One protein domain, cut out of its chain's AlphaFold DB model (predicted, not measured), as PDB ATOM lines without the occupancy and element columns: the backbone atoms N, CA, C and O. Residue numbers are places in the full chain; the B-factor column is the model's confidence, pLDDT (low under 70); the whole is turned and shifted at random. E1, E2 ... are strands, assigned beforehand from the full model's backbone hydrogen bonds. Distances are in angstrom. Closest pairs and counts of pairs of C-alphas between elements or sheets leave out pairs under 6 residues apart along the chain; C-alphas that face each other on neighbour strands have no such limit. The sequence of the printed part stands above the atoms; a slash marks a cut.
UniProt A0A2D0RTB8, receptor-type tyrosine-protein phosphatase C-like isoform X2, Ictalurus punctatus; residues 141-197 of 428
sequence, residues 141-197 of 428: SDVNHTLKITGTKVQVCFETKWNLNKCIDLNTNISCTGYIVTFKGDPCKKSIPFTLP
ATOM      1  N   SER A 141     305.423 347.034 240.793       89.19
ATOM      2  CA  SER A 141     304.559 347.923 239.996       89.19
ATOM      3  C   SER A 141     305.009 349.388 239.962       89.19
ATOM      4  O   SER A 141     304.453 350.179 239.199       89.19
ATOM      5  N   ASP A 142     305.982 349.780 240.787       90.25
ATOM      6  CA  ASP A 142     306.574 351.118 240.746       90.25
ATOM      7  C   ASP A 142     307.713 351.226 239.738       90.25
ATOM      8  O   ASP A 142     308.158 352.340 239.461       90.25
ATOM      9  N   VAL A 143     308.214 350.094 239.233       90.94
ATOM     10  CA  VAL A 143     309.360 350.042 238.330       90.94
ATOM     11  C   VAL A 143     308.872 349.879 236.904       90.94
ATOM     12  O   VAL A 143     308.319 348.850 236.521       90.94
ATOM     13  N   ASN A 144     309.154 350.881 236.084       90.12
ATOM     14  CA  ASN A 144     309.082 350.747 234.644       90.12
ATOM     15  C   ASN A 144     310.468 350.396 234.095       90.12
ATOM     16  O   ASN A 144     311.493 350.811 234.640       90.12
ATOM     17  N   HIS A 145     310.514 349.643 233.004       89.38
ATOM     18  CA  HIS A 145     311.758 349.318 232.322       89.38
ATOM     19  C   HIS A 145     311.635 349.630 230.836       89.38
ATOM     20  O   HIS A 145     310.596 349.428 230.214       89.38
ATOM     21  N   THR A 146     312.721 350.118 230.259       88.69
ATOM     22  CA  THR A 146     312.817 350.423 228.834       88.69
ATOM     23  C   THR A 146     314.082 349.812 228.265       88.69
ATOM     24  O   THR A 146     315.097 349.686 228.954       88.69
ATOM     25  N   LEU A 147     314.020 349.425 226.996       86.94
ATOM     26  CA  LEU A 147     315.177 348.948 226.257       86.94
ATOM     27  C   LEU A 147     315.658 350.047 225.331       86.94
ATOM     28  O   LEU A 147     314.910 350.551 224.496       86.94
ATOM     29  N   LYS A 148     316.922 350.413 225.495       85.69
ATOM     30  CA  LYS A 148     317.611 351.378 224.650       85.69
ATOM     31  C   LYS A 148     318.610 350.621 223.795       85.69
ATOM     32  O   LYS A 148     319.550 350.019 224.312       85.69
ATOM     33  N   ILE A 149     318.388 350.640 222.486       79.94
ATOM     34  CA  ILE A 149     319.287 350.044 221.499       79.94
ATOM     35  C   ILE A 149     320.014 351.190 220.797       79.94
ATOM     36  O   ILE A 149     319.398 351.958 220.062       79.94
ATOM     37  N   THR A 150     321.321 351.299 221.022       79.81
ATOM     38  CA  THR A 150     322.175 352.318 220.399       79.81
ATOM     39  C   THR A 150     323.278 351.617 219.617       79.81
ATOM     40  O   THR A 150     324.275 351.158 220.181       79.81
ATOM     41  N   GLY A 151     323.091 351.506 218.299       79.44
ATOM     42  CA  GLY A 151     323.977 350.724 217.436       79.44
ATOM     43  C   GLY A 151     323.948 349.239 217.810       79.44
ATOM     44  O   GLY A 151     322.915 348.583 217.674       79.44
ATOM     45  N   THR A 152     325.081 348.721 218.288       74.38
ATOM     46  CA  THR A 152     325.238 347.335 218.770       74.38
ATOM     47  C   THR A 152     325.040 347.189 220.279       74.38
ATOM     48  O   THR A 152     324.903 346.071 220.773       74.38
ATOM     49  N   LYS A 153     325.022 348.299 221.028       81.69
ATOM     50  CA  LYS A 153     324.826 348.270 222.477       81.69
ATOM     51  C   LYS A 153     323.345 348.213 222.797       81.69
ATOM     52  O   LYS A 153     322.563 349.026 222.303       81.69
ATOM     53  N   VAL A 154     322.987 347.282 223.670       84.81
ATOM     54  CA  VAL A 154     321.641 347.169 224.220       84.81
ATOM     55  C   VAL A 154     321.717 347.421 225.712       84.81
ATOM     56  O   VAL A 154     322.499 346.782 226.409       84.81
ATOM     57  N   GLN A 155     320.915 348.362 226.189       90.38
ATOM     58  CA  GLN A 155     320.861 348.755 227.585       90.38
ATOM     59  C   GLN A 155     319.427 348.641 228.092       90.38
ATOM     60  O   GLN A 155     318.491 349.106 227.441       90.38
ATOM     61  N   VAL A 156     319.252 348.046 229.269       90.81
ATOM     62  CA  VAL A 156     317.973 348.061 229.984       90.81
ATOM     63  C   VAL A 156     318.036 349.155 231.034       90.81
ATOM     64  O   VAL A 156     318.916 349.131 231.893       90.81
ATOM     65  N   CYS A 157     317.116 350.109 230.962       91.44
ATOM     66  CA  CYS A 157     316.984 351.189 231.929       91.44
ATOM     67  C   CYS A 157     315.718 350.998 232.753       91.44
ATOM     68  O   CYS A 157     314.620 350.939 232.206       91.44
ATOM     69  N   PHE A 158     315.893 350.934 234.066       92.06
ATOM     70  CA  PHE A 158     314.838 350.884 235.061       92.06
ATOM     71  C   PHE A 158     314.621 352.284 235.621       92.06
ATOM     72  O   PHE A 158     315.580 352.943 236.025       92.06
ATOM     73  N   GLU A 159     313.370 352.716 235.672       92.31
ATOM     74  CA  GLU A 159     312.943 353.986 236.248       92.31
ATOM     75  C   GLU A 159     311.786 353.731 237.205       92.31
ATOM     76  O   GLU A 159     310.951 352.862 236.967       92.31
ATOM     77  N   THR A 160     311.739 354.484 238.297       92.56
ATOM     78  CA  THR A 160     310.715 354.315 239.329       92.56
ATOM     79  C   THR A 160     309.838 355.550 239.473       92.56
ATOM     80  O   THR A 160     310.231 356.666 239.114       92.56
ATOM     81  N   LYS A 161     308.675 355.368 240.099       90.88
ATOM     82  CA  LYS A 161     307.801 356.472 240.534       90.88
ATOM     83  C   LYS A 161     308.471 357.430 241.530       90.88
ATOM     84  O   LYS A 161     308.069 358.581 241.610       90.88
ATOM     85  N   TRP A 162     309.524 356.983 242.218       90.69
ATOM     86  CA  TRP A 162     310.253 357.704 243.271       90.69
ATOM     87  C   TRP A 162     311.515 358.427 242.759       90.69
ATOM     88  O   TRP A 162     312.453 358.668 243.513       90.69
ATOM     89  N   ASN A 163     311.592 358.708 241.450       90.88
ATOM     90  CA  ASN A 163     312.745 359.342 240.786       90.88
ATOM     91  C   ASN A 163     314.089 358.598 240.953       90.88
ATOM     92  O   ASN A 163     315.168 359.177 240.837       90.88
ATOM     93  N   LEU A 164     314.035 357.290 241.200       92.88
ATOM     94  CA  LEU A 164     315.207 356.418 241.167       92.88
ATOM     95  C   LEU A 164     315.347 355.799 239.779       92.88
ATOM     96  O   LEU A 164     314.347 355.393 239.182       92.88
ATOM     97  N   ASN A 165     316.580 355.687 239.287       94.06
ATOM     98  CA  ASN A 165     316.872 355.037 238.016       94.06
ATOM     99  C   ASN A 165     318.152 354.192 238.077       94.06
ATOM    100  O   ASN A 165     319.011 354.372 238.946       94.06
ATOM    101  N   LYS A 166     318.253 353.226 237.165       94.00
ATOM    102  CA  LYS A 166     319.450 352.409 236.950       94.00
ATOM    103  C   LYS A 166     319.436 351.855 235.538       94.00
ATOM    104  O   LYS A 166     318.435 351.287 235.122       94.00
ATOM    105  N   CYS A 167     320.554 351.951 234.834       92.44
ATOM    106  CA  CYS A 167     320.712 351.329 233.528       92.44
ATOM    107  C   CYS A 167     321.810 350.264 233.558       92.44
ATOM    108  O   CYS A 167     322.769 350.375 234.324       92.44
ATOM    109  N   ILE A 168     321.644 349.220 232.749       92.44
ATOM    110  CA  ILE A 168     322.549 348.072 232.684       92.44
ATOM    111  C   ILE A 168     322.791 347.718 231.230       92.44
ATOM    112  O   ILE A 168     321.841 347.495 230.478       92.44
ATOM    113  N   ASP A 169     324.061 347.633 230.862       91.56
ATOM    114  CA  ASP A 169     324.469 347.177 229.542       91.56
ATOM    115  C   ASP A 169     324.343 345.655 229.459       91.56
ATOM    116  O   ASP A 169     324.883 344.921 230.291       91.56
ATOM    117  N   LEU A 170     323.631 345.179 228.440       91.06
ATOM    118  CA  LEU A 170     323.487 343.759 228.170       91.06
ATOM    119  C   LEU A 170     324.729 343.209 227.483       91.06
ATOM    120  O   LEU A 170     325.335 343.828 226.607       91.06
ATOM    121  N   ASN A 171     325.044 341.977 227.847       90.12
ATOM    122  CA  ASN A 171     325.972 341.118 227.136       90.12
ATOM    123  C   ASN A 171     325.369 339.710 227.044       90.12
ATOM    124  O   ASN A 171     324.333 339.418 227.651       90.12
ATOM    125  N   THR A 172     326.012 338.832 226.285       88.75
ATOM    126  CA  THR A 172     325.545 337.459 226.063       88.75
ATOM    127  C   THR A 172     325.453 336.639 227.354       88.75
ATOM    128  O   THR A 172     324.529 335.849 227.493       88.75
ATOM    129  N   ASN A 173     326.328 336.857 228.339       89.75
ATOM    130  CA  ASN A 173     326.356 336.053 229.569       89.75
ATOM    131  C   ASN A 173     325.160 336.322 230.493       89.75
ATOM    132  O   ASN A 173     324.676 335.404 231.147       89.75
ATOM    133  N   ILE A 174     324.687 337.572 230.553       90.81
ATOM    134  CA  ILE A 174     323.561 337.972 231.418       90.81
ATOM    135  C   ILE A 174     322.216 338.016 230.677       90.81
ATOM    136  O   ILE A 174     321.169 338.207 231.294       90.81
ATOM    137  N   SER A 175     322.226 337.844 229.356       92.25
ATOM    138  CA  SER A 175     321.020 337.805 228.523       92.25
ATOM    139  C   SER A 175     320.079 336.679 228.947       92.25
ATOM    140  O   SER A 175     320.545 335.576 229.217       92.25
ATOM    141  N   CYS A 176     318.767 336.931 228.975       91.50
ATOM    142  CA  CYS A 176     317.738 335.942 229.346       91.50
ATOM    143  C   CYS A 176     317.906 335.319 230.741       91.50
ATOM    144  O   CYS A 176     317.358 334.254 231.016       91.50
ATOM    145  N   THR A 177     318.645 335.975 231.641       92.50
ATOM    146  CA  THR A 177     318.820 335.520 233.026       92.50
ATOM    147  C   THR A 177     317.999 336.350 234.007       92.50
ATOM    148  O   THR A 177     317.645 337.504 233.740       92.50
ATOM    149  N   GLY A 178     317.699 335.754 235.164       91.50
ATOM    150  CA  GLY A 178     317.144 336.474 236.302       91.50
ATOM    151  C   GLY A 178     318.163 337.467 236.860       91.50
ATOM    152  O   GLY A 178     319.307 337.118 237.144       91.50
ATOM    153  N   TYR A 179     317.736 338.706 237.034       91.38
ATOM    154  CA  TYR A 179     318.523 339.818 237.529       91.38
ATOM    155  C   TYR A 179     317.771 340.527 238.652       91.38
ATOM    156  O   TYR A 179     316.573 340.774 238.559       91.38
ATOM    157  N   ILE A 180     318.484 340.882 239.716       92.25
ATOM    158  CA  ILE A 180     317.910 341.592 240.856       92.25
ATOM    159  C   ILE A 180     318.338 343.053 240.773       92.25
ATOM    160  O   ILE A 180     319.516 343.382 240.942       92.25
ATOM    161  N   VAL A 181     317.381 343.942 240.507       91.88
ATOM    162  CA  VAL A 181     317.638 345.379 240.466       91.88
ATOM    163  C   VAL A 181     317.574 345.974 241.870       91.88
ATOM    164  O   VAL A 181     316.670 345.701 242.656       91.88
ATOM    165  N   THR A 182     318.568 346.804 242.166       92.38
ATOM    166  CA  THR A 182     318.670 347.626 243.372       92.38
ATOM    167  C   THR A 182     318.998 349.049 242.953       92.38
ATOM    168  O   THR A 182     319.833 349.258 242.061       92.38
ATOM    169  N   PHE A 183     318.350 350.022 243.588       92.94
ATOM    170  CA  PHE A 183     318.495 351.435 243.256       92.94
ATOM    171  C   PHE A 183     319.372 352.148 244.278       92.94
ATOM    172  O   PHE A 183     319.184 352.033 245.489       92.94
ATOM    173  N   LYS A 184     320.344 352.922 243.789       89.56
ATOM    174  CA  LYS A 184     321.120 353.803 244.660       89.56
ATOM    175  C   LYS A 184     320.206 354.935 245.130       89.56
ATOM    176  O   LYS A 184     319.598 355.598 244.302       89.56
ATOM    177  N   GLY A 185     320.149 355.159 246.440       85.62
ATOM    178  CA  GLY A 185     319.281 356.178 247.037       85.62
ATOM    179  C   GLY A 185     317.946 355.646 247.559       85.62
ATOM    180  O   GLY A 185     317.226 356.422 248.172       85.62
ATOM    181  N   ASP A 186     317.645 354.352 247.390       89.38
ATOM    182  CA  ASP A 186     316.545 353.694 248.102       89.38
ATOM    183  C   ASP A 186     316.946 353.432 249.573       89.38
ATOM    184  O   ASP A 186     317.827 352.594 249.816       89.38
ATOM    185  N   PRO A 187     316.320 354.102 250.565       87.19
ATOM    186  CA  PRO A 187     316.620 353.893 251.983       87.19
ATOM    187  C   PRO A 187     316.309 352.468 252.456       87.19
ATOM    188  O   PRO A 187     316.984 351.947 253.343       87.19
ATOM    189  N   CYS A 188     315.324 351.819 251.832       87.44
ATOM    190  CA  CYS A 188     314.886 350.467 252.160       87.44
ATOM    191  C   CYS A 188     315.728 349.368 251.507       87.44
ATOM    192  O   CYS A 188     315.607 348.203 251.887       87.44
ATOM    193  N   LYS A 189     316.594 349.721 250.546       88.06
ATOM    194  CA  LYS A 189     317.433 348.778 249.786       88.06
ATOM    195  C   LYS A 189     316.622 347.610 249.208       88.06
ATOM    196  O   LYS A 189     317.079 346.461 249.213       88.06
ATOM    197  N   LYS A 190     315.415 347.894 248.718       90.50
ATOM    198  CA  LYS A 190     314.544 346.888 248.128       90.50
ATOM    199  C   LYS A 190     315.203 346.302 246.885       90.50
ATOM    200  O   LYS A 190     315.849 346.988 246.093       90.50
ATOM    201  N   SER A 191     315.036 344.996 246.746       91.31
ATOM    202  CA  SER A 191     315.523 344.204 245.626       91.31
ATOM    203  C   SER A 191     314.328 343.741 244.808       91.31
ATOM    204  O   SER A 191     313.442 343.092 245.361       91.31
ATOM    205  N   ILE A 192     314.302 344.083 243.521       91.56
ATOM    206  CA  ILE A 192     313.197 343.741 242.618       91.56
ATOM    207  C   ILE A 192     313.705 342.747 241.569       91.56
ATOM    208  O   ILE A 192     314.695 343.038 240.889       91.56
ATOM    209  N   PRO A 193     313.101 341.552 241.456       91.38
ATOM    210  CA  PRO A 193     313.509 340.568 240.467       91.38
ATOM    211  C   PRO A 193     313.019 340.968 239.072       91.38
ATOM    212  O   PRO A 193     311.908 341.454 238.886       91.38
ATOM    213  N   PHE A 194     313.852 340.726 238.070       88.38
ATOM    214  CA  PHE A 194     313.561 340.999 236.672       88.38
ATOM    215  C   PHE A 194     314.224 339.945 235.783       88.38
ATOM    216  O   PHE A 194     315.257 339.401 236.149       88.38
ATOM    217  N   THR A 195     313.673 339.652 234.605       89.25
ATOM    218  CA  THR A 195     314.351 338.787 233.622       89.25
ATOM    219  C   THR A 195     314.903 339.646 232.500       89.25
ATOM    220  O   THR A 195     314.148 340.359 231.843       89.25
ATOM    221  N   LEU A 196     316.218 339.610 232.285       90.75
ATOM    222  CA  LEU A 196     316.857 340.440 231.267       90.75
ATOM    223  C   LEU A 196     316.510 339.955 229.846       90.75
ATOM    224  O   LEU A 196     316.441 338.750 229.618       90.75
ATOM    225  N   PRO A 197     316.339 340.865 228.873       91.06
ATOM    226  CA  PRO A 197     316.211 340.501 227.467       91.06
ATOM    227  C   PRO A 197     317.528 339.979 226.877       91.06
ATOM    228  O   PRO A 197     318.579 340.066 227.522       91.06
TER     229      PRO A 197
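AT A GLANCE: This is residues 141 to 197 of the 428 residues of the protein "receptor-type tyrosine-protein phosphatase C-like isoform X2" of Ictalurus punctatus (UniProt A0A2D0RTB8). A three-stranded sheet, E1, E2 and E3, makes one side, and the small hairpin of E4 and E5 folds back across from it, the two sheets staying apart. The printed part has 57 residues with five named strands, E1 to E5 in order, no named helix, and is all strand; both sheets are antiparallel. It is compact, with a radius of gyration of the C-alphas of 11.6 A, and elongated, spanning 34 by 20 by 18 A.

IN THESE COORDINATES: E1, residues 143 to 150, begins at C-alpha (309.360, 350.042, 238.330) and is 22.2 A long. E2 is residues 153 to 160, 22.8 A; E3, 165 to 169, 13.8 A; E4, 178 to 181, 9.8 A. E5, 192 to 195, 10.3 A, ends at C-alpha (314.351, 338.787, 233.622).

HOW THE PARTS SIT: E1, E2 and E3 form a meander, each strand the antiparallel neighbour of the one before. N 146 and O 157 are 2.8 A apart, N 158 and O 166 2.8 A, both within hydrogen-bond range. In the hairpin E4 and E5, N 179 and O 194 are 2.7 A apart. E3 and E4 are only just apart, at 8.1 A.

THE WHOLE: The C-alphas farthest apart, Gly 151 and Cys 188, are 35.9 A apart. The printed part has no cut, no link is long, and no printed residue is under 70 in pLDDT.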